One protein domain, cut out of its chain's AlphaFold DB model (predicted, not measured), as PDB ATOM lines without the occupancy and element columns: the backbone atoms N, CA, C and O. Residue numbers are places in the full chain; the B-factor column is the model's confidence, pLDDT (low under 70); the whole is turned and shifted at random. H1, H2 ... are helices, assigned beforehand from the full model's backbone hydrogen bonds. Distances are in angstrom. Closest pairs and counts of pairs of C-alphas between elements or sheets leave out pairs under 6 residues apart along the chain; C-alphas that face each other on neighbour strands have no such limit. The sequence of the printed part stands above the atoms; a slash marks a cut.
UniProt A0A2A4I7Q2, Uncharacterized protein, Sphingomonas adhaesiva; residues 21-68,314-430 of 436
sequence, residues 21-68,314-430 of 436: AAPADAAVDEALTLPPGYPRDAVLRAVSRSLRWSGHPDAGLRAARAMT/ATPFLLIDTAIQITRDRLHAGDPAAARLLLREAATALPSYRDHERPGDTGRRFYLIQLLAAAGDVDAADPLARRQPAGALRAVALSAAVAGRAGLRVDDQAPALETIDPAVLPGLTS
ATOM      1  N   ALA A  21     -36.825  30.563 -50.669       67.12
ATOM      2  CA  ALA A  21     -36.315  29.645 -49.655       67.12
ATOM      3  C   ALA A  21     -36.559  30.157 -48.226       67.12
ATOM      4  O   ALA A  21     -36.594  29.358 -47.293       67.12
ATOM      5  N   ALA A  22     -36.793  31.462 -48.041       80.38
ATOM      6  CA  ALA A  22     -36.930  32.080 -46.725       80.38
ATOM      7  C   ALA A  22     -38.031  31.457 -45.833       80.38
ATOM      8  O   ALA A  22     -37.750  31.171 -44.667       80.38
ATOM      9  N   PRO A  23     -39.272  31.211 -46.302       79.88
ATOM     10  CA  PRO A  23     -40.294  30.535 -45.498       79.88
ATOM     11  C   PRO A  23     -40.002  29.046 -45.267       79.88
ATOM     12  O   PRO A  23     -40.360  28.521 -44.213       79.88
ATOM     13  N   ALA A  24     -39.337  28.371 -46.212       82.25
ATOM     14  CA  ALA A  24     -38.948  26.970 -46.069       82.25
ATOM     15  C   ALA A  24     -37.881  26.803 -44.980       82.25
ATOM     16  O   ALA A  24     -38.031  25.961 -44.098       82.25
ATOM     17  N   ASP A  25     -36.854  27.652 -44.993       89.56
ATOM     18  CA  ASP A  25     -35.805  27.666 -43.975       89.56
ATOM     19  C   ASP A  25     -36.356  28.078 -42.608       89.56
ATOM     20  O   ASP A  25     -36.091  27.398 -41.620       89.56
ATOM     21  N   ALA A  26     -37.223  29.095 -42.559       88.62
ATOM     22  CA  ALA A  26     -37.874  29.516 -41.322       88.62
ATOM     23  C   ALA A  26     -38.730  28.404 -40.690       88.62
ATOM     24  O   ALA A  26     -38.781  28.304 -39.467       88.62
ATOM     25  N   ALA A  27     -39.386  27.553 -41.490       86.75
ATOM     26  CA  ALA A  27     -40.137  26.412 -40.966       86.75
ATOM     27  C   ALA A  27     -39.218  25.394 -40.266       86.75
ATOM     28  O   ALA A  27     -39.576  24.856 -39.217       86.75
ATOM     29  N   VAL A  28     -38.032  25.140 -40.831       88.62
ATOM     30  CA  VAL A  28     -37.028  24.245 -40.232       88.62
ATOM     31  C   VAL A  28     -36.433  24.872 -38.977       88.62
ATOM     32  O   VAL A  28     -36.379  24.214 -37.943       88.62
ATOM     33  N   ASP A  29     -36.024  26.135 -39.047       92.06
ATOM     34  CA  ASP A  29     -35.397  26.840 -37.928       92.06
ATOM     35  C   ASP A  29     -36.354  26.948 -36.732       92.06
ATOM     36  O   ASP A  29     -35.948  26.729 -35.592       92.06
ATOM     37  N   GLU A  30     -37.643  27.184 -36.987       89.50
ATOM     38  CA  GLU A  30     -38.676  27.190 -35.952       89.50
ATOM     39  C   GLU A  30     -38.896  25.794 -35.347       89.50
ATOM     40  O   GLU A  30     -39.034  25.658 -34.134       89.50
ATOM     41  N   ALA A  31     -38.879  24.726 -36.151       86.06
ATOM     42  CA  ALA A  31     -38.955  23.365 -35.615       86.06
ATOM     43  C   ALA A  31     -37.749  23.044 -34.712       86.06
ATOM     44  O   ALA A  31     -37.887  22.327 -33.720       86.06
ATOM     45  N   LEU A  32     -36.575  23.601 -35.021       89.56
ATOM     46  CA  LEU A  32     -35.346  23.400 -34.253       89.56
ATOM     47  C   LEU A  32     -35.310  24.146 -32.917       89.56
ATOM     48  O   LEU A  32     -34.460  23.821 -32.089       89.56
ATOM     49  N   THR A  33     -36.231  25.081 -32.658       89.75
ATOM     50  CA  THR A  33     -36.355  25.699 -31.328       89.75
ATOM     51  C   THR A  33     -36.968  24.749 -30.300       89.75
ATOM     52  O   THR A  33     -36.907  25.021 -29.102       89.75
ATOM     53  N   LEU A  34     -37.595  23.654 -30.746       78.88
ATOM     54  CA  LEU A  34     -38.111  22.621 -29.856       78.88
ATOM     55  C   LEU A  34     -36.950  21.831 -29.225       78.88
ATOM     56  O   LEU A  34     -35.945  21.565 -29.896       78.88
ATOM     57  N   PRO A  35     -37.077  21.401 -27.957       80.38
ATOM     58  CA  PRO A  35     -36.109  20.499 -27.347       80.38
ATOM     59  C   PRO A  35     -35.959  19.199 -28.157       80.38
ATOM     60  O   PRO A  35     -36.947  18.712 -28.712       80.38
ATOM     61  N   PRO A  36     -34.751  18.609 -28.215       79.88
ATOM     62  CA  PRO A  36     -34.560  17.276 -28.773       79.88
ATOM     63  C   PRO A  36     -35.514  16.222 -28.202       79.88
ATOM     64  O   PRO A  36     -35.752  16.198 -26.997       79.88
ATOM     65  N   GLY A  37     -36.036  15.347 -29.070       70.62
ATOM     66  CA  GLY A  37     -36.943  14.257 -28.703       70.62
ATOM     67  C   GLY A  37     -38.105  14.061 -29.682       70.62
ATOM     68  O   GLY A  37     -38.258  14.799 -30.658       70.62
ATOM     69  N   TYR A  38     -38.965  13.080 -29.383       69.38
ATOM     70  CA  TYR A  38     -40.135  12.724 -30.199       69.38
ATOM     71  C   TYR A  38     -41.014  13.921 -30.626       69.38
ATOM     72  O   TYR A  38     -41.356  13.994 -31.809       69.38
ATOM     73  N   PRO A  39     -41.330  14.897 -29.742       65.88
ATOM     74  CA  PRO A  39     -42.120  16.075 -30.107       65.88
ATOM     75  C   PRO A  39     -41.530  16.871 -31.278       65.88
ATOM     76  O   PRO A  39     -42.224  17.199 -32.241       65.88
ATOM     77  N   ARG A  40     -40.222  17.136 -31.228       80.12
ATOM     78  CA  ARG A  40     -39.510  17.837 -32.297       80.12
ATOM     79  C   ARG A  40     -39.450  17.001 -33.566       80.12
ATOM     80  O   ARG A  40     -39.683  17.526 -34.652       80.12
ATOM     81  N   ASP A  41     -39.168  15.710 -33.441       78.75
ATOM     82  CA  ASP A  41     -38.979  14.828 -34.593       78.75
ATOM     83  C   ASP A  41     -40.296  14.597 -35.356       78.75
ATOM     84  O   ASP A  41     -40.291  14.501 -36.584       78.75
ATOM     85  N   ALA A  42     -41.444  14.598 -34.667       72.56
ATOM     86  CA  ALA A  42     -42.764  14.593 -35.299       72.56
ATOM     87  C   ALA A  42     -42.993  15.851 -36.162       72.56
ATOM     88  O   ALA A  42     -43.411  15.742 -37.319       72.56
ATOM     89  N   VAL A  43     -42.648  17.034 -35.639       75.31
ATOM     90  CA  VAL A  43     -42.738  18.310 -36.370       75.31
ATOM     91  C   VAL A  43     -41.757  18.344 -37.544       75.31
ATOM     92  O   VAL A  43     -42.152  18.652 -38.667       75.31
ATOM     93  N   LEU A  44     -40.494  17.965 -37.329       80.00
ATOM     94  CA  LEU A  44     -39.474  17.908 -38.381       80.00
ATOM     95  C   LEU A  44     -39.843  16.922 -39.491       80.00
ATOM     96  O   LEU A  44     -39.600  17.209 -40.661       80.00
ATOM     97  N   ARG A  45     -40.479  15.789 -39.165       79.50
ATOM     98  CA  ARG A  45     -41.000  14.838 -40.156       79.50
ATOM     99  C   ARG A  45     -42.109  15.460 -41.002       79.50
ATOM    100  O   ARG A  45     -42.108  15.282 -42.222       79.50
ATOM    101  N   ALA A  46     -43.026  16.194 -40.371       72.69
ATOM    102  CA  ALA A  46     -44.100  16.896 -41.063       72.69
ATOM    103  C   ALA A  46     -43.558  17.983 -42.011       72.69
ATOM    104  O   ALA A  46     -43.870  17.974 -43.205       72.69
ATOM    105  N   VAL A  47     -42.672  18.844 -41.500       80.25
ATOM    106  CA  VAL A  47     -41.988  19.899 -42.266       80.25
ATOM    107  C   VAL A  47     -41.162  19.293 -43.401       80.25
ATOM    108  O   VAL A  47     -41.308  19.698 -44.550       80.25
ATOM    109  N   SER A  48     -40.349  18.268 -43.124       79.56
ATOM    110  CA  SER A  48     -39.518  17.594 -44.128       79.56
ATOM    111  C   SER A  48     -40.347  17.065 -45.294       79.56
ATOM    112  O   SER A  48     -40.007  17.314 -46.452       79.56
ATOM    113  N   ARG A  49     -41.452  16.360 -45.005       71.69
ATOM    114  CA  ARG A  49     -42.339  15.828 -46.045       71.69
ATOM    115  C   ARG A  49     -42.912  16.963 -46.888       71.69
ATOM    116  O   ARG A  49     -42.761  16.916 -48.104       71.69
ATOM    117  N   SER A  50     -43.491  17.980 -46.251       70.31
ATOM    118  CA  SER A  50     -44.057  19.142 -46.944       70.31
ATOM    119  C   SER A  50     -43.036  19.793 -47.887       70.31
ATOM    120  O   SER A  50     -43.271  19.901 -49.092       70.31
ATOM    121  N   LEU A  51     -41.845  20.130 -47.383       75.75
ATOM    122  CA  LEU A  51     -40.818  20.837 -48.153       75.75
ATOM    123  C   LEU A  51     -40.265  20.014 -49.325       75.75
ATOM    124  O   LEU A  51     -40.026  20.564 -50.400       75.75
ATOM    125  N   ARG A  52     -40.109  18.693 -49.160       70.94
ATOM    126  CA  ARG A  52     -39.633  17.809 -50.240       70.94
ATOM    127  C   ARG A  52     -40.592  17.764 -51.426       70.94
ATOM    128  O   ARG A  52     -40.128  17.746 -52.561       70.94
ATOM    129  N   TRP A  53     -41.897  17.758 -51.168       69.94
ATOM    130  CA  TRP A  53     -42.916  17.769 -52.221       69.94
ATOM    131  C   TRP A  53     -43.164  19.170 -52.791       69.94
ATOM    132  O   TRP A  53     -43.646  19.292 -53.911       69.94
ATOM    133  N   SER A  54     -42.786  20.220 -52.058       67.19
ATOM    134  CA  SER A  54     -43.008  21.624 -52.434       67.19
ATOM    135  C   SER A  54     -41.858  22.251 -53.232       67.19
ATOM    136  O   SER A  54     -41.794  23.468 -53.359       67.19
ATOM    137  N   GLY A  55     -40.903  21.455 -53.725       69.44
ATOM    138  CA  GLY A  55     -39.753  21.973 -54.479       69.44
ATOM    139  C   GLY A  55     -38.609  22.532 -53.624       69.44
ATOM    140  O   GLY A  55     -37.715  23.175 -54.166       69.44
ATOM    141  N   HIS A  56     -38.581  22.241 -52.316       76.56
ATOM    142  CA  HIS A  56     -37.495  22.609 -51.396       76.56
ATOM    143  C   HIS A  56     -36.796  21.366 -50.808       76.56
ATOM    144  O   HIS A  56     -36.792  21.163 -49.586       76.56
ATOM    145  N   PRO A  57     -36.204  20.494 -51.648       71.50
ATOM    146  CA  PRO A  57     -35.627  19.231 -51.194       71.50
ATOM    147  C   PRO A  57     -34.474  19.427 -50.204       71.50
ATOM    148  O   PRO A  57     -34.363  18.638 -49.272       71.50
ATOM    149  N   ASP A  58     -33.667  20.482 -50.341       75.88
ATOM    150  CA  ASP A  58     -32.526  20.738 -49.452       75.88
ATOM    151  C   ASP A  58     -32.964  21.121 -48.033       75.88
ATOM    152  O   ASP A  58     -32.465  20.562 -47.055       75.88
ATOM    153  N   ALA A  59     -33.956  22.009 -47.907       77.19
ATOM    154  CA  ALA A  59     -34.560  22.346 -46.619       77.19
ATOM    155  C   ALA A  59     -35.291  21.132 -46.017       77.19
ATOM    156  O   ALA A  59     -35.151  20.829 -44.830       77.19
ATOM    157  N   GLY A  60     -35.988  20.353 -46.850       72.12
ATOM    158  CA  GLY A  60     -36.608  19.100 -46.429       72.12
ATOM    159  C   GLY A  60     -35.602  18.047 -45.942       72.12
ATOM    160  O   GLY A  60     -35.867  17.345 -44.963       72.12
ATOM    161  N   LEU A  61     -34.429  17.948 -46.576       70.56
ATOM    162  CA  LEU A  61     -33.327  17.081 -46.153       70.56
ATOM    163  C   LEU A  61     -32.669  17.584 -44.868       70.56
ATOM    164  O   LEU A  61     -32.343  16.768 -44.008       70.56
ATOM    165  N   ARG A  62     -32.504  18.901 -44.702       83.25
ATOM    166  CA  ARG A  62     -32.052  19.501 -43.439       83.25
ATOM    167  C   ARG A  62     -32.982  19.139 -42.286       83.25
ATOM    168  O   ARG A  62     -32.496  18.650 -41.272       83.25
ATOM    169  N   ALA A  63     -34.295  19.301 -42.463       79.44
ATOM    170  CA  ALA A  63     -35.279  18.909 -41.457       79.44
ATOM    171  C   ALA A  63     -35.181  17.416 -41.113       79.44
ATOM    172  O   ALA A  63     -35.162  17.052 -39.941       79.44
ATOM    173  N   ALA A  64     -35.041  16.553 -42.127       74.12
ATOM    174  CA  ALA A  64     -34.903  15.117 -41.906       74.12
ATOM    175  C   ALA A  64     -33.623  14.749 -41.137       74.12
ATOM    176  O   ALA A  64     -33.653  13.883 -40.270       74.12
ATOM    177  N   ARG A  65     -32.498  15.407 -41.445       79.69
ATOM    178  CA  ARG A  65     -31.202  15.181 -40.781       79.69
ATOM    179  C   ARG A  65     -31.157  15.700 -39.347       79.69
ATOM    180  O   ARG A  65     -30.320  15.244 -38.581       79.69
ATOM    181  N   ALA A  66     -32.008  16.663 -39.009       83.31
ATOM    182  CA  ALA A  66     -32.070  17.235 -37.673       83.31
ATOM    183  C   ALA A  66     -32.946  16.431 -36.695       83.31
ATOM    184  O   ALA A  66     -32.989  16.763 -35.510       83.31
ATOM    185  N   MET A  67     -33.637  15.391 -37.180       81.56
ATOM    186  CA  MET A  67     -34.345  14.450 -36.315       81.56
ATOM    187  C   MET A  67     -33.327  13.692 -35.463       81.56
ATOM    188  O   MET A  67     -32.329  13.198 -35.984       81.56
ATOM    189  N   THR A  68     -33.561  13.641 -34.156       68.38
ATOM    190  CA  THR A  68     -32.582  13.113 -33.196       68.38
ATOM    191  C   THR A  68     -32.494  11.603 -33.196       68.38
ATOM    192  O   THR A  68     -31.400  11.083 -33.046       68.38
ATOM    193  N   ALA A 314     -71.505  33.997 -33.002       88.56
ATOM    194  CA  ALA A 314     -71.159  33.128 -31.876       88.56
ATOM    195  C   ALA A 314     -70.133  32.053 -32.270       88.56
ATOM    196  O   ALA A 314     -69.292  31.673 -31.453       88.56
ATOM    197  N   THR A 315     -70.161  31.624 -33.536       87.88
ATOM    198  CA  THR A 315     -69.296  30.567 -34.066       87.88
ATOM    199  C   THR A 315     -68.570  31.059 -35.322       87.88
ATOM    200  O   THR A 315     -68.960  30.711 -36.437       87.88
ATOM    201  N   PRO A 316     -67.478  31.838 -35.188       89.75
ATOM    202  CA  PRO A 316     -66.734  32.352 -36.344       89.75
ATOM    203  C   PRO A 316     -66.194  31.240 -37.255       89.75
ATOM    204  O   PRO A 316     -66.032  31.445 -38.458       89.75
ATOM    205  N   PHE A 317     -65.978  30.035 -36.716       90.88
ATOM    206  CA  PHE A 317     -65.563  28.869 -37.497       90.88
ATOM    207  C   PHE A 317     -66.592  28.419 -38.536       90.88
ATOM    208  O   PHE A 317     -66.190  27.848 -39.544       90.88
ATOM    209  N   LEU A 318     -67.881  28.750 -38.379       94.50
ATOM    210  CA  LEU A 318     -68.881  28.463 -39.409       94.50
ATOM    211  C   LEU A 318     -68.588  29.240 -40.701       94.50
ATOM    212  O   LEU A 318     -68.652  28.672 -41.792       94.50
ATOM    213  N   LEU A 319     -68.216  30.522 -40.598       96.06
ATOM    214  CA  LEU A 319     -67.798  31.324 -41.754       96.06
ATOM    215  C   LEU A 319     -66.517  30.775 -42.379       96.06
ATOM    216  O   LEU A 319     -66.428  30.680 -43.602       96.06
ATOM    217  N   ILE A 320     -65.555  30.378 -41.548       94.62
ATOM    218  CA  ILE A 320     -64.270  29.837 -42.003       94.62
ATOM    219  C   ILE A 320     -64.483  28.532 -42.775       94.62
ATOM    220  O   ILE A 320     -64.026  28.426 -43.910       94.62
ATOM    221  N   ASP A 321     -65.237  27.583 -42.220       93.94
ATOM    222  CA  ASP A 321     -65.531  26.300 -42.866       93.94
ATOM    223  C   ASP A 321     -66.307  26.498 -44.176       93.94
ATOM    224  O   ASP A 321     -65.979  25.887 -45.196       93.94
ATOM    225  N   THR A 322     -67.280  27.416 -44.183       96.25
ATOM    226  CA  THR A 322     -68.046  27.771 -45.388       96.25
ATOM    227  C   THR A 322     -67.139  28.339 -46.481       96.25
ATOM    228  O   THR A 322     -67.179  27.892 -47.629       96.25
ATOM    229  N   ALA A 323     -66.294  29.312 -46.129       95.88
ATOM    230  CA  ALA A 323     -65.371  29.951 -47.060       95.88
ATOM    231  C   ALA A 323     -64.342  28.955 -47.607       95.88
ATOM    232  O   ALA A 323     -64.068  28.964 -48.808       95.88
ATOM    233  N   ILE A 324     -63.816  28.064 -46.762       92.44
ATOM    234  CA  ILE A 324     -62.895  26.994 -47.153       92.44
ATOM    235  C   ILE A 324     -63.546  26.070 -48.189       92.44
ATOM    236  O   ILE A 324     -62.957  25.837 -49.246       92.44
ATOM    237  N   GLN A 325     -64.762  25.575 -47.932       92.06
ATOM    238  CA  GLN A 325     -65.448  24.661 -48.854       92.06
ATOM    239  C   GLN A 325     -65.708  25.306 -50.222       92.06
ATOM    240  O   GLN A 325     -65.422  24.693 -51.250       92.06
ATOM    241  N   ILE A 326     -66.184  26.556 -50.244       94.19
ATOM    242  CA  ILE A 326     -66.420  27.306 -51.489       94.19
ATOM    243  C   ILE A 326     -65.102  27.574 -52.224       94.19
ATOM    244  O   ILE A 326     -65.023  27.425 -53.440       94.19
ATOM    245  N   THR A 327     -64.048  27.943 -51.499       92.69
ATOM    246  CA  THR A 327     -62.745  28.261 -52.094       92.69
ATOM    247  C   THR A 327     -62.126  27.051 -52.781       92.69
ATOM    248  O   THR A 327     -61.588  27.202 -53.876       92.69
ATOM    249  N   ARG A 328     -62.224  25.848 -52.196       88.06
ATOM    250  CA  ARG A 328     -61.738  24.619 -52.847       88.06
ATOM    251  C   ARG A 328     -62.320  24.492 -54.251       88.06
ATOM    252  O   ARG A 328     -61.567  24.350 -55.209       88.06
ATOM    253  N   ASP A 329     -63.638  24.609 -54.365       86.94
ATOM    254  CA  ASP A 329     -64.344  24.532 -55.644       86.94
ATOM    255  C   ASP A 329     -63.905  25.634 -56.624       86.94
ATOM    256  O   ASP A 329     -63.566  25.352 -57.771       86.94
ATOM    257  N   ARG A 330     -63.764  26.882 -56.154       88.00
ATOM    258  CA  ARG A 330     -63.258  27.997 -56.980       88.00
ATOM    259  C   ARG A 330     -61.842  27.760 -57.499       88.00
ATOM    260  O   ARG A 330     -61.569  28.035 -58.664       88.00
ATOM    261  N   LEU A 331     -60.951  27.220 -56.669       85.56
ATOM    262  CA  LEU A 331     -59.594  26.863 -57.086       85.56
ATOM    263  C   LEU A 331     -59.610  25.735 -58.123       85.56
ATOM    264  O   LEU A 331     -58.878  25.812 -59.108       85.56
ATOM    265  N   HIS A 332     -60.470  24.726 -57.954       84.69
ATOM    266  CA  HIS A 332     -60.676  23.678 -58.959       84.69
ATOM    267  C   HIS A 332     -61.196  24.235 -60.290       84.69
ATOM    268  O   HIS A 332     -60.762  23.785 -61.349       84.69
ATOM    269  N   ALA A 333     -62.075  25.235 -60.238       84.69
ATOM    270  CA  ALA A 333     -62.615  25.927 -61.403       84.69
ATOM    271  C   ALA A 333     -61.646  26.954 -62.029       84.69
ATOM    272  O   ALA A 333     -61.988  27.574 -63.035       84.69
ATOM    273  N   GLY A 334     -60.447  27.147 -61.464       86.50
ATOM    274  CA  GLY A 334     -59.447  28.082 -61.988       86.50
ATOM    275  C   GLY A 334     -59.715  29.555 -61.662       86.50
ATOM    276  O   GLY A 334     -59.235  30.424 -62.386       86.50
ATOM    277  N   ASP A 335     -60.441  29.850 -60.578       89.50
ATOM    278  CA  ASP A 335     -60.738  31.208 -60.102       89.50
ATOM    279  C   ASP A 335     -60.021  31.532 -58.768       89.50
ATOM    280  O   ASP A 335     -60.641  31.614 -57.698       89.50
ATOM    281  N   PRO A 336     -58.686  31.718 -58.788       89.12
ATOM    282  CA  PRO A 336     -57.913  32.031 -57.589       89.12
ATOM    283  C   PRO A 336     -58.188  33.442 -57.049       89.12
ATOM    284  O   PRO A 336     -57.929  33.708 -55.876       89.12
ATOM    285  N   ALA A 337     -58.713  34.357 -57.871       91.06
ATOM    286  CA  ALA A 337     -59.010  35.723 -57.452       91.06
ATOM    287  C   ALA A 337     -60.229  35.770 -56.517       91.06
ATOM    288  O   ALA A 337     -60.147  36.369 -55.442       91.06
ATOM    289  N   ALA A 338     -61.329  35.093 -56.874       91.19
ATOM    290  CA  ALA A 338     -62.491  34.985 -55.992       91.19
ATOM    291  C   ALA A 338     -62.177  34.166 -54.731       91.19
ATOM    292  O   ALA A 338     -62.561  34.561 -53.628       91.19
ATOM    293  N   ALA A 339     -61.417  33.072 -54.882       92.81
ATOM    294  CA  ALA A 339     -60.905  32.281 -53.762       92.81
ATOM    295  C   ALA A 339     -60.148  33.158 -52.750       92.81
ATOM    296  O   ALA A 339     -60.430  33.123 -51.553       92.81
ATOM    297  N   ARG A 340     -59.237  34.013 -53.229       94.44
ATOM    298  CA  ARG A 340     -58.451  34.917 -52.383       94.44
ATOM    299  C   ARG A 340     -59.313  35.864 -51.554       94.44
ATOM    300  O   ARG A 340     -59.042  36.049 -50.371       94.44
ATOM    301  N   LEU A 341     -60.344  36.462 -52.150       95.00
ATOM    302  CA  LEU A 341     -61.233  37.384 -51.434       95.00
ATOM    303  C   LEU A 341     -61.945  36.690 -50.264       95.00
ATOM    304  O   LEU A 341     -61.954  37.225 -49.155       95.00
ATOM    305  N   LEU A 342     -62.470  35.482 -50.488       95.81
ATOM    306  CA  LEU A 342     -63.143  34.693 -49.451       95.81
ATOM    307  C   LEU A 342     -62.182  34.234 -48.352       95.81
ATOM    308  O   LEU A 342     -62.511  34.294 -47.169       95.81
ATOM    309  N   LEU A 343     -60.977  33.803 -48.723       95.81
ATOM    310  CA  LEU A 343     -59.978  33.367 -47.752       95.81
ATOM    311  C   LEU A 343     -59.465  34.524 -46.889       95.81
ATOM    312  O   LEU A 343     -59.230  34.330 -45.699       95.81
ATOM    313  N   ARG A 344     -59.326  35.734 -47.447       96.44
ATOM    314  CA  ARG A 344     -58.995  36.932 -46.657       96.44
ATOM    315  C   ARG A 344     -60.080  37.237 -45.635       96.44
ATOM    316  O   ARG A 344     -59.760  37.513 -44.483       96.44
ATOM    317  N   GLU A 345     -61.346  37.140 -46.029       95.88
ATOM    318  CA  GLU A 345     -62.466  37.294 -45.100       95.88
ATOM    319  C   GLU A 345     -62.404  36.244 -43.978       95.88
ATOM    320  O   GLU A 345     -62.421  36.600 -42.798       95.88
ATOM    321  N   ALA A 346     -62.223  34.967 -44.321       95.50
ATOM    322  CA  ALA A 346     -62.059  33.900 -43.335       95.50
ATOM    323  C   ALA A 346     -60.866  34.152 -42.393       95.50
ATOM    324  O   ALA A 346     -60.974  33.948 -41.186       95.50
ATOM    325  N   ALA A 347     -59.748  34.665 -42.915       94.69
ATOM    326  CA  ALA A 347     -58.575  35.016 -42.116       94.69
ATOM    327  C   ALA A 347     -58.839  36.171 -41.150       94.69
ATOM    328  O   ALA A 347     -58.319  36.155 -40.036       94.69
ATOM    329  N   THR A 348     -59.663  37.150 -41.535       94.00
ATOM    330  CA  THR A 348     -60.075  38.229 -40.621       94.00
ATOM    331  C   THR A 348     -61.032  37.754 -39.531       94.00
ATOM    332  O   THR A 348     -60.996  38.288 -38.426       94.00
ATOM    333  N   ALA A 349     -61.855  36.741 -39.818       93.38
ATOM    334  CA  ALA A 349     -62.784  36.151 -38.857       93.38
ATOM    335  C   ALA A 349     -62.113  35.160 -37.891       93.38
ATOM    336  O   ALA A 349     -62.717  34.769 -36.892       93.38
ATOM    337  N   LEU A 350     -60.878  34.740 -38.182       91.31
ATOM    338  CA  LEU A 350     -60.161  33.751 -37.394       91.31
ATOM    339  C   LEU A 350     -59.871  34.276 -35.974       91.31
ATOM    340  O   LEU A 350     -59.138  35.258 -35.826       91.31
ATOM    341  N   PRO A 351     -60.374  33.614 -34.912       88.62
ATOM    342  CA  PRO A 351     -60.087  34.017 -33.539       88.62
ATOM    343  C   PRO A 351     -58.592  33.954 -33.221       88.62
ATOM    344  O   PRO A 351     -57.852  33.186 -33.836       88.62
ATOM    345  N   SER A 352     -58.131  34.673 -32.200       85.44
ATOM    346  CA  SER A 352     -56.785  34.453 -31.648       85.44
ATOM    347  C   SER A 352     -56.637  33.022 -31.117       85.44
ATOM    348  O   SER A 352     -57.603  32.459 -30.598       85.44
ATOM    349  N   TYR A 353     -55.433  32.452 -31.237       82.06
ATOM    350  CA  TYR A 353     -55.107  31.135 -30.677       82.06
ATOM    351  C   TYR A 353     -55.336  31.108 -29.158       82.06
ATOM    352  O   TYR A 353     -55.128  32.118 -28.478       82.06
ATOM    353  N   ARG A 354     -55.748  29.952 -28.628       81.38
ATOM    354  CA  ARG A 354     -55.897  29.699 -27.186       81.38
ATOM    355  C   ARG A 354     -55.197  28.390 -26.829       81.38
ATOM    356  O   ARG A 354     -55.328  27.423 -27.565       81.38
ATOM    357  N   ASP A 355     -54.543  28.322 -25.672       68.19
ATOM    358  CA  ASP A 355     -53.758  27.137 -25.276       68.19
ATOM    359  C   ASP A 355     -54.583  25.837 -25.180       68.19
ATOM    360  O   ASP A 355     -54.042  24.750 -25.306       68.19
ATOM    361  N   HIS A 356     -55.903  25.940 -25.012       73.88
ATOM    362  CA  HIS A 356     -56.859  24.825 -24.947       73.88
ATOM    363  C   HIS A 356     -57.798  24.786 -26.169       73.88
ATOM    364  O   HIS A 356     -58.943  24.337 -26.077       73.88
ATOM    365  N   GLU A 357     -57.359  25.338 -27.301       73.94
ATOM    366  CA  GLU A 357     -58.099  25.292 -28.563       73.94
ATOM    367  C   GLU A 357     -58.323  23.838 -29.003       73.94
ATOM    368  O   GLU A 357     -57.491  22.972 -28.767       73.94
ATOM    369  N   ARG A 358     -59.471  23.518 -29.609       74.69
ATOM    370  CA  ARG A 358     -59.756  22.133 -30.010       74.69
ATOM    371  C   ARG A 358     -58.859  21.748 -31.197       74.69
ATOM    372  O   ARG A 358     -58.671  22.579 -32.084       74.69
ATOM    373  N   PRO A 359     -58.386  20.489 -31.311       68.62
ATOM    374  CA  PRO A 359     -57.541  20.064 -32.434       68.62
ATOM    375  C   PRO A 359     -58.111  20.400 -33.824       68.62
ATOM    376  O   PRO A 359     -57.365  20.792 -34.721       68.62
ATOM    377  N   GLY A 360     -59.437  20.313 -33.996       73.44
ATOM    378  CA  GLY A 360     -60.110  20.674 -35.249       73.44
ATOM    379  C   GLY A 360     -59.969  22.153 -35.629       73.44
ATOM    380  O   GLY A 360     -59.839  22.473 -36.807       73.44
ATOM    381  N   ASP A 361     -59.919  23.056 -34.651       81.94
ATOM    382  CA  ASP A 361     -59.789  24.496 -34.884       81.94
ATOM    383  C   ASP A 361     -58.360  24.854 -35.314       81.94
ATOM    384  O   ASP A 361     -58.165  25.584 -36.288       81.94
ATOM    385  N   THR A 362     -57.354  24.229 -34.696       80.31
ATOM    386  CA  THR A 362     -55.956  24.284 -35.155       80.31
ATOM    387  C   THR A 362     -55.815  23.738 -36.582       80.31
ATOM    388  O   THR A 362     -55.140  24.348 -37.416       80.31
ATOM    389  N   GLY A 363     -56.519  22.644 -36.899       79.56
ATOM    390  CA  GLY A 363     -56.662  22.100 -38.255       79.56
ATOM    391  C   GLY A 363     -57.109  23.144 -39.274       79.56
ATOM    392  O   GLY A 363     -56.434  23.383 -40.279       79.56
ATOM    393  N   ARG A 364     -58.221  23.821 -38.976       83.44
ATOM    394  CA  ARG A 364     -58.797  24.875 -39.826       83.44
ATOM    395  C   ARG A 364     -57.830  26.031 -40.064       83.44
ATOM    396  O   ARG A 364     -57.753  26.522 -41.189       83.44
ATOM    397  N   ARG A 365     -57.058  26.446 -39.049       88.75
ATOM    398  CA  ARG A 365     -56.044  27.516 -39.178       88.75
ATOM    399  C   ARG A 365     -55.008  27.187 -40.239       88.75
ATOM    400  O   ARG A 365     -54.735  28.006 -41.114       88.75
ATOM    401  N   PHE A 366     -54.422  25.999 -40.156       85.88
ATOM    402  CA  PHE A 366     -53.364  25.599 -41.081       85.88
ATOM    403  C   PHE A 366     -53.915  25.378 -42.476       85.88
ATOM    404  O   PHE A 366     -53.280  25.779 -43.453       85.88
ATOM    405  N   TYR A 367     -55.135  24.848 -42.569       85.75
ATOM    406  CA  TYR A 367     -55.770  24.688 -43.861       85.75
ATOM    407  C   TYR A 367     -56.071  26.028 -44.538       85.75
ATOM    408  O   TYR A 367     -55.797  26.199 -45.725       85.75
ATOM    409  N   LEU A 368     -56.542  27.017 -43.774       91.50
ATOM    410  CA  LEU A 368     -56.749  28.379 -44.257       91.50
ATOM    411  C   LEU A 368     -55.444  29.023 -44.758       91.50
ATOM    412  O   LEU A 368     -55.433  29.610 -45.837       91.50
ATOM    413  N   ILE A 369     -54.341  28.882 -44.013       90.81
ATOM    414  CA  ILE A 369     -53.013  29.388 -44.411       90.81
ATOM    415  C   ILE A 369     -52.560  28.760 -45.732       90.81
ATOM    416  O   ILE A 369     -52.113  29.466 -46.636       90.81
ATOM    417  N   GLN A 370     -52.704  27.442 -45.863       86.12
ATOM    418  CA  GLN A 370     -52.341  26.742 -47.089       86.12
ATOM    419  C   GLN A 370     -53.194  27.186 -48.275       86.12
ATOM    420  O   GLN A 370     -52.653  27.427 -49.352       86.12
ATOM    421  N   LEU A 371     -54.509  27.326 -48.093       90.12
ATOM    422  CA  LEU A 371     -55.407  27.773 -49.158       90.12
ATOM    423  C   LEU A 371     -55.128  29.222 -49.577       90.12
ATOM    424  O   LEU A 371     -55.166  29.507 -50.771       90.12
ATOM    425  N   LEU A 372     -54.789  30.119 -48.642       92.81
ATOM    426  CA  LEU A 372     -54.334  31.481 -48.962       92.81
ATOM    427  C   LEU A 372     -53.102  31.444 -49.865       92.81
ATOM    428  O   LEU A 372     -53.090  32.071 -50.924       92.81
ATOM    429  N   ALA A 373     -52.095  30.655 -49.490       88.50
ATOM    430  CA  ALA A 373     -50.888  30.501 -50.287       88.50
ATOM    431  C   ALA A 373     -51.161  29.857 -51.660       88.50
ATOM    432  O   ALA A 373     -50.628  30.329 -52.664       88.50
ATOM    433  N   ALA A 374     -52.040  28.851 -51.730       85.00
ATOM    434  CA  ALA A 374     -52.456  28.207 -52.980       85.00
ATOM    435  C   ALA A 374     -53.251  29.138 -53.905       85.00
ATOM    436  O   ALA A 374     -53.113  29.073 -55.124       85.00
ATOM    437  N   ALA A 375     -54.024  30.067 -53.342       88.38
ATOM    438  CA  ALA A 375     -54.672  31.147 -54.084       88.38
ATOM    439  C   ALA A 375     -53.694  32.277 -54.483       88.38
ATOM    440  O   ALA A 375     -54.119  33.305 -55.023       88.38
ATOM    441  N   GLY A 376     -52.393  32.128 -54.211       86.81
ATOM    442  CA  GLY A 376     -51.348  33.113 -54.499       86.81
ATOM    443  C   GLY A 376     -51.339  34.320 -53.555       86.81
ATOM    444  O   GLY A 376     -50.775  35.354 -53.902       86.81
ATOM    445  N   ASP A 377     -51.982  34.227 -52.391       91.38
ATOM    446  CA  ASP A 377     -52.074  35.300 -51.397       91.38
ATOM    447  C   ASP A 377     -51.034  35.157 -50.286       91.38
ATOM    448  O   ASP A 377     -51.336  34.979 -49.102       91.38
ATOM    449  N   VAL A 378     -49.776  35.202 -50.705       86.88
ATOM    450  CA  VAL A 378     -48.626  35.033 -49.817       86.88
ATOM    451  C   VAL A 378     -48.592  36.104 -48.724       86.88
ATOM    452  O   VAL A 378     -48.306  35.791 -47.569       86.88
ATOM    453  N   ASP A 379     -48.977  37.335 -49.064       87.88
ATOM    454  CA  ASP A 379     -49.002  38.474 -48.140       87.88
ATOM    455  C   ASP A 379     -49.983  38.279 -46.977       87.88
ATOM    456  O   ASP A 379     -49.803  38.863 -45.911       87.88
ATOM    457  N   ALA A 380     -51.020  37.456 -47.158       90.94
ATOM    458  CA  ALA A 380     -51.934  37.079 -46.085       90.94
ATOM    459  C   ALA A 380     -51.490  35.788 -45.379       90.94
ATOM    460  O   ALA A 380     -51.554  35.712 -44.148       90.94
ATOM    461  N   ALA A 381     -51.021  34.789 -46.135       90.81
ATOM    462  CA  ALA A 381     -50.621  33.488 -45.600       90.81
ATOM    463  C   ALA A 381     -49.429  33.588 -44.633       90.81
ATOM    464  O   ALA A 381     -49.484  33.055 -43.523       90.81
ATOM    465  N   ASP A 382     -48.374  34.313 -45.010       89.62
ATOM    466  CA  ASP A 382     -47.127  34.376 -44.240       89.62
ATOM    467  C   ASP A 382     -47.285  35.062 -42.878       89.62
ATOM    468  O   ASP A 382     -46.873  34.487 -41.863       89.62
ATOM    469  N   PRO A 383     -47.905  36.256 -42.779       91.19
ATOM    470  CA  PRO A 383     -48.151  36.874 -41.481       91.19
ATOM    471  C   PRO A 383     -49.099  36.057 -40.605       91.19
ATOM    472  O   PRO A 383     -49.027  36.157 -39.380       91.19
ATOM    473  N   LEU A 384     -50.009  35.280 -41.201       91.06
ATOM    474  CA  LEU A 384     -50.916  34.408 -40.457       91.06
ATOM    475  C   LEU A 384     -50.184  33.180 -39.894       91.06
ATOM    476  O   LEU A 384     -50.412  32.809 -38.741       91.06
ATOM    477  N   ALA A 385     -49.252  32.611 -40.663       90.25
ATOM    478  CA  ALA A 385     -48.364  31.546 -40.209       90.25
ATOM    479  C   ALA A 385     -47.432  32.011 -39.084       90.25
ATOM    480  O   ALA A 385     -47.328  31.357 -38.049       90.25
ATOM    481  N   ARG A 386     -46.808  33.186 -39.226       90.94
ATOM    482  CA  ARG A 386     -45.893  33.741 -38.208       90.94
ATOM    483  C   ARG A 386     -46.593  34.119 -36.900       90.94
ATOM    484  O   ARG A 386     -45.955  34.107 -35.851       90.94
ATOM    485  N   ARG A 387     -47.894  34.420 -36.949       89.44
ATOM    486  CA  ARG A 387     -48.724  34.709 -35.766       89.44
ATOM    487  C   ARG A 387     -49.060  33.480 -34.921       89.44
ATOM    488  O   ARG A 387     -49.560  33.652 -33.812       89.44
ATOM    489  N   GLN A 388     -48.790  32.269 -35.406       88.12
ATOM    490  CA  GLN A 388     -48.971  31.067 -34.595       88.12
ATOM    491  C   GLN A 388     -47.965  31.031 -33.427       88.12
ATOM    492  O   GLN A 388     -46.881  31.635 -33.524       88.12
ATOM    493  N   PRO A 389     -48.303  30.331 -32.326       85.62
ATOM    494  CA  PRO A 389     -47.379  30.119 -31.218       85.62
ATOM    495  C   PRO A 389     -46.045  29.538 -31.694       85.62
ATOM    496  O   PRO A 389     -46.011  28.706 -32.604       85.62
ATOM    497  N   ALA A 390     -44.957  30.002 -31.079       83.56
ATOM    498  CA  ALA A 390     -43.607  29.581 -31.434       83.56
ATOM    499  C   ALA A 390     -43.396  28.066 -31.241       83.56
ATOM    500  O   ALA A 390     -44.079  27.424 -30.440       83.56
ATOM    501  N   GLY A 391     -42.434  27.504 -31.966       83.38
ATOM    502  CA  GLY A 391     -42.140  26.076 -32.014       83.38
ATOM    503  C   GLY A 391     -43.051  25.329 -32.989       83.38
ATOM    504  O   GLY A 391     -43.166  25.688 -34.160       83.38
ATOM    505  N   ALA A 392     -43.702  24.266 -32.512       79.44
ATOM    506  CA  ALA A 392     -44.396  23.291 -33.356       79.44
ATOM    507  C   ALA A 392     -45.455  23.915 -34.283       79.44
ATOM    508  O   ALA A 392     -45.447  23.669 -35.490       79.44
ATOM    509  N   LEU A 393     -46.349  24.745 -33.736       82.44
ATOM    510  CA  LEU A 393     -47.478  25.300 -34.489       82.44
ATOM    511  C   LEU A 393     -47.016  26.262 -35.585       82.44
ATOM    512  O   LEU A 393     -47.484  26.168 -36.720       82.44
ATOM    513  N   ARG A 394     -46.071  27.156 -35.277       88.38
ATOM    514  CA  ARG A 394     -45.508  28.070 -36.276       88.38
ATOM    515  C   ARG A 394     -44.703  27.334 -37.345       88.38
ATOM    516  O   ARG A 394     -44.859  27.664 -38.519       88.38
ATOM    517  N   ALA A 395     -43.915  26.321 -36.985       84.19
ATOM    518  CA  ALA A 395     -43.170  25.518 -37.955       84.19
ATOM    519  C   ALA A 395     -44.103  24.835 -38.972       84.19
ATOM    520  O   ALA A 395     -43.899  24.936 -40.185       84.19
ATOM    521  N   VAL A 396     -45.178  24.201 -38.487       83.12
ATOM    522  CA  VAL A 396     -46.182  23.558 -39.350       83.12
ATOM    523  C   VAL A 396     -46.895  24.593 -40.218       83.12
ATOM    524  O   VAL A 396     -47.000  24.396 -41.428       83.12
ATOM    525  N   ALA A 397     -47.313  25.722 -39.647       85.56
ATOM    526  CA  ALA A 397     -47.990  26.784 -40.383       85.56
ATOM    527  C   ALA A 397     -47.126  27.392 -41.503       85.56
ATOM    528  O   ALA A 397     -47.619  27.612 -42.610       85.56
ATOM    529  N   LEU A 398     -45.833  27.620 -41.249       88.19
ATOM    530  CA  LEU A 398     -44.886  28.081 -42.269       88.19
ATOM    531  C   LEU A 398     -44.729  27.038 -43.384       88.19
ATOM    532  O   LEU A 398     -44.779  27.384 -44.563       88.19
ATOM    533  N   SER A 399     -44.630  25.752 -43.033       83.12
ATOM    534  CA  SER A 399     -44.565  24.677 -44.031       83.12
ATOM    535  C   SER A 399     -45.852  24.546 -44.860       83.12
ATOM    536  O   SER A 399     -45.781  24.205 -46.039       83.12
ATOM    537  N   ALA A 400     -47.018  24.852 -44.280       81.19
ATOM    538  CA  ALA A 400     -48.307  24.860 -44.970       81.19
ATOM    539  C   ALA A 400     -48.401  26.013 -45.983       81.19
ATOM    540  O   ALA A 400     -48.900  25.822 -47.093       81.19
ATOM    541  N   ALA A 401     -47.859  27.189 -45.644       85.44
ATOM    542  CA  ALA A 401     -47.735  28.303 -46.583       85.44
ATOM    543  C   ALA A 401     -46.828  27.934 -47.773       85.44
ATOM    544  O   ALA A 401     -47.193  28.185 -48.920       85.44
ATOM    545  N   VAL A 402     -45.685  27.281 -47.526       82.94
ATOM    546  CA  VAL A 402     -44.795  26.796 -48.600       82.94
ATOM    547  C   VAL A 402     -45.501  25.767 -49.492       82.94
ATOM    548  O   VAL A 402     -45.486  25.912 -50.713       82.94
ATOM    549  N   ALA A 403     -46.184  24.783 -48.897       73.00
ATOM    550  CA  ALA A 403     -46.950  23.777 -49.637       73.00
ATOM    551  C   ALA A 403     -48.041  24.391 -50.516       73.00
ATOM    552  O   ALA A 403     -48.185  24.017 -51.680       73.00
ATOM    553  N   GLY A 404     -48.774  25.368 -49.978       73.88
ATOM    554  CA  GLY A 404     -49.790  26.092 -50.730       73.88
ATOM    555  C   GLY A 404     -49.204  26.791 -51.956       73.88
ATOM    556  O   GLY A 404     -49.728  26.612 -53.051       73.88
ATOM    557  N   ARG A 405     -48.076  27.504 -51.824       81.88
ATOM    558  CA  ARG A 405     -47.411  28.172 -52.966       81.88
ATOM    559  C   ARG A 405     -46.983  27.197 -54.060       81.88
ATOM    560  O   ARG A 405     -47.016  27.552 -55.235       81.88
ATOM    561  N   ALA A 406     -46.585  25.986 -53.679       75.38
ATOM    562  CA  ALA A 406     -46.227  24.925 -54.616       75.38
ATOM    563  C   ALA A 406     -47.449  24.260 -55.283       75.38
ATOM    564  O   ALA A 406     -47.281  23.381 -56.125       75.38
ATOM    565  N   GLY A 407     -48.674  24.659 -54.921       66.00
ATOM    566  CA  GLY A 407     -49.911  24.095 -55.458       66.00
ATOM    567  C   GLY A 407     -50.258  22.715 -54.898       66.00
ATOM    568  O   GLY A 407     -51.112  22.033 -55.463       66.00
ATOM    569  N   LEU A 408     -49.622  22.291 -53.800       61.53
ATOM    570  CA  LEU A 408     -49.942  21.023 -53.151       61.53
ATOM    571  C   LEU A 408     -51.286  21.128 -52.426       61.53
ATOM    572  O   LEU A 408     -51.503  22.037 -51.615       61.53
ATOM    573  N   ARG A 409     -52.185  20.169 -52.668       55.50
ATOM    574  CA  ARG A 409     -53.404  20.022 -51.862       55.50
ATOM    575  C   ARG A 409     -53.058  19.390 -50.516       55.50
ATOM    576  O   ARG A 409     -52.139  18.581 -50.429       55.50
ATOM    577  N   VAL A 410     -53.822  19.717 -49.469       45.53
ATOM    578  CA  VAL A 410     -53.713  19.028 -48.164       45.53
ATOM    579  C   VAL A 410     -53.895  17.522 -48.324       45.53
ATOM    580  O   VAL A 410     -53.158  16.741 -47.729       45.53
ATOM    581  N   ASP A 411     -54.830  17.134 -49.187       41.94
ATOM    582  CA  ASP A 411     -55.221  15.745 -49.410       41.94
ATOM    583  C   ASP A 411     -54.112  14.935 -50.126       41.94
ATOM    584  O   ASP A 411     -54.064  13.710 -50.019       41.94
ATOM    585  N   ASP A 412     -53.156  15.609 -50.781       35.97
ATOM    586  CA  ASP A 412     -52.073  14.997 -51.563       35.97
ATOM    587  C   ASP A 412     -50.841  14.638 -50.700       35.97
ATOM    588  O   ASP A 412     -49.698  14.773 -51.126       35.97
ATOM    589  N   GLN A 413     -51.062  14.097 -49.495       40.78
ATOM    590  CA  GLN A 413     -50.029  13.641 -48.540       40.78
ATOM    591  C   GLN A 413     -49.376  14.708 -47.639       40.78
ATOM    592  O   GLN A 413     -48.310  14.446 -47.058       40.78
ATOM    593  N   ALA A 414     -50.008  15.867 -47.430       35.62
ATOM    594  CA  ALA A 414     -49.627  16.724 -46.308       35.62
ATOM    595  C   ALA A 414     -50.045  16.041 -44.987       35.62
ATOM    596  O   ALA A 414     -51.120  15.443 -44.916       35.62
ATOM    597  N   PRO A 415     -49.208  16.051 -43.937       39.72
ATOM    598  CA  PRO A 415     -49.580  15.460 -42.659       39.72
ATOM    599  C   PRO A 415     -50.809  16.183 -42.107       39.72
ATOM    600  O   PRO A 415     -50.760  17.377 -41.814       39.72
ATOM    601  N   ALA A 416     -51.902  15.441 -41.937       44.91
ATOM    602  CA  ALA A 416     -52.964  15.860 -41.046       44.91
ATOM    603  C   ALA A 416     -52.338  16.104 -39.666       44.91
ATOM    604  O   ALA A 416     -51.528  15.296 -39.193       44.91
ATOM    605  N   LEU A 417     -52.714  17.204 -39.017       42.66
ATOM    606  CA  LEU A 417     -52.365  17.488 -37.621       42.66
ATOM    607  C   LEU A 417     -52.670  16.317 -36.679       42.66
ATOM    608  O   LEU A 417     -52.029  16.190 -35.649       42.66
ATOM    609  N   GLU A 418     -53.580  15.431 -37.084       40.31
ATOM    610  CA  GLU A 418     -53.892  14.144 -36.458       40.31
ATOM    611  C   GLU A 418     -52.664  13.238 -36.242       40.31
ATOM    612  O   GLU A 418     -52.691  12.358 -35.388       40.31
ATOM    613  N   THR A 419     -51.579  13.444 -36.998       40.16
ATOM    614  CA  THR A 419     -50.311  12.703 -36.857       40.16
ATOM    615  C   THR A 419     -49.320  13.345 -35.882       40.16
ATOM    616  O   THR A 419     -48.309  12.724 -35.551       40.16
ATOM    617  N   ILE A 420     -49.590  14.571 -35.420       45.41
ATOM    618  CA  ILE A 420     -48.836  15.236 -34.356       45.41
ATOM    619  C   ILE A 420     -49.602  14.975 -33.062       45.41
ATOM    620  O   ILE A 420     -50.711  15.470 -32.878       45.41
ATOM    621  N   ASP A 421     -49.017  14.158 -32.187       46.59
ATOM    622  CA  ASP A 421     -49.595  13.814 -30.887       46.59
ATOM    623  C   ASP A 421     -50.033  15.096 -30.142       46.59
ATOM    624  O   ASP A 421     -49.220  16.012 -29.994       46.59
ATOM    625  N   PRO A 422     -51.288  15.203 -29.665       44.94
ATOM    626  CA  PRO A 422     -51.743  16.333 -28.860       44.94
ATOM    627  C   PRO A 422     -50.814  16.650 -27.678       44.94
ATOM    628  O   PRO A 422     -50.643  17.815 -27.338       44.94
ATOM    629  N   ALA A 423     -50.134  15.649 -27.106       44.03
ATOM    630  CA  ALA A 423     -49.157  15.837 -26.031       44.03
ATOM    631  C   ALA A 423     -47.921  16.672 -26.438       44.03
ATOM    632  O   ALA A 423     -47.209  17.186 -25.576       44.03
ATOM    633  N   VAL A 424     -47.664  16.825 -27.741       47.72
ATOM    634  CA  VAL A 424     -46.567  17.617 -28.333       47.72
ATOM    635  C   VAL A 424     -46.951  19.091 -28.509       47.72
ATOM    636  O   VAL A 424     -46.085  19.950 -28.681       47.72
ATOM    637  N   LEU A 425     -48.246  19.404 -28.444       49.94
ATOM    638  CA  LEU A 425     -48.776  20.758 -28.538       49.94
ATOM    639  C   LEU A 425     -49.040  21.276 -27.114       49.94
ATOM    640  O   LEU A 425     -49.921  20.752 -26.429       49.94
ATOM    641  N   PRO A 426     -48.280  22.272 -26.619       41.12
ATOM    642  CA  PRO A 426     -48.458  22.761 -25.257       41.12
ATOM    643  C   PRO A 426     -49.901  23.247 -25.052       41.12
ATOM    644  O   PRO A 426     -50.350  24.172 -25.726       41.12
ATOM    645  N   GLY A 427     -50.616  22.588 -24.131       40.31
ATOM    646  CA  GLY A 427     -51.991  22.914 -23.733       40.31
ATOM    647  C   GLY A 427     -53.094  21.969 -24.243       40.31
ATOM    648  O   GLY A 427     -54.209  22.010 -23.722       40.31
ATOM    649  N   LEU A 428     -52.791  21.029 -25.148       36.34
ATOM    650  CA  LEU A 428     -53.730  19.990 -25.605       36.34
ATOM    651  C   LEU A 428     -53.681  18.723 -24.730       36.34
ATOM    652  O   LEU A 428     -53.564  17.601 -25.224       36.34
ATOM    653  N   THR A 429     -53.775  18.861 -23.405       29.42
ATOM    654  CA  THR A 429     -54.013  17.680 -22.561       29.42
ATOM    655  C   THR A 429     -55.418  17.153 -22.830       29.42
ATOM    656  O   THR A 429     -56.391  17.906 -22.755       29.42
ATOM    657  N   SER A 430     -55.515  15.866 -23.156       31.02
ATOM    658  CA  SER A 430     -56.743  15.183 -23.553       31.02
ATOM    659  C   SER A 430     -57.911  15.480 -22.602       31.02
ATOM    660  O   SER A 430     -57.921  15.039 -21.453       31.02
TER     661      SER A 430
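AT A GLANCE: This is residues 21 to 68 and 314 to 430 of the 436 residues of an uncharacterized protein of Sphingomonas adhaesiva (UniProt A0A2A4I7Q2). Helices stand side by side in a bundle, with H6 and H8 in the middle, the pair H4 and H5 at one end, and the triangle of H1, H2 and H3 at the other. H7 packs on H6 and H8 from one side, while the tail of residues 406 to 430, with no named element, winds past them on the side away from H7. The 165 printed residues hold eight named helices, H1 to H8 in order along the chain, and no named strand; the class is all helix. The whole is compact, with a radius of gyration of the C-alphas of 14.9 A and spans of 43 by 35 by 23 A.

IN THESE COORDINATES: The longest helix, H4, holds residues 316 to 332 and measures 25.0 A; C-alpha 316 is at (-66.734, 32.352, -36.344). H5 is residues 336 to 349, 19.8 A, and H6 residues 359 to 374, 22.7 A. H7 is residues 378 to 386, 12.0 A, and H8 residues 392 to 405, 20.4 A, ending at C-alpha 405 (-47.411, 28.172, -52.966). H1 is residues 21 to 32, 16.6 A, beginning at C-alpha 21 (-36.315, 29.645, -49.655); H2 is residues 38 to 53, 22.8 A, and H3 residues 57 to 65, 12.0 A.

HOW THE PARTS SIT: H1, H2, H4, H5, H6 and H8 form a bundle, helices grouped side by side. For each pair of helices below that touch, the distance is between their closest C-alphas. H4 and H5, a hairpin, touch at Thr 327 and Ala 339, 4.7 A, opposite ways at a shallow tilt of 12 degrees. H4 touches H6 at Ile 324 and Leu 368, 6.9 A, at a tilt of 37 degrees, only just steep. H6 touches H8 at Ala 374 and Gly 404, 4.1 A, the same way, at a shallow tilt of 33 degrees, only just short of steep. H7 and H8, a hairpin, touch at Ala 385 and Ala 397, 4.8 A. H8 touches H1 at Ala 27 and Ala 395, 4.4 A, opposite ways at 21 degrees, and H2 at Val 47 and Ser 399, 5.7 A. H2 and H3, a hairpin, touch at Ser 48 and Gly 60, 4.0 A. H4 and H8 are apart. Every O i to N i+4 pair is within hydrogen-bond range in H1, H2, H3, H5, H6 and H8; H4 has 12 of 13 and H7 4 of 5.

THE WHOLE: The two farthest C-alphas, of Arg 65 and Ala 314, are 44.7 A apart. Residues 69 to 313 are not printed, and C-alphas 68 and 314 stand 43.5 A apart across this cut. Of the links printed whole, none is long. The mean pLDDT of the printed part is 78.2; 33 residues are under 70, among them residues 407 to 430.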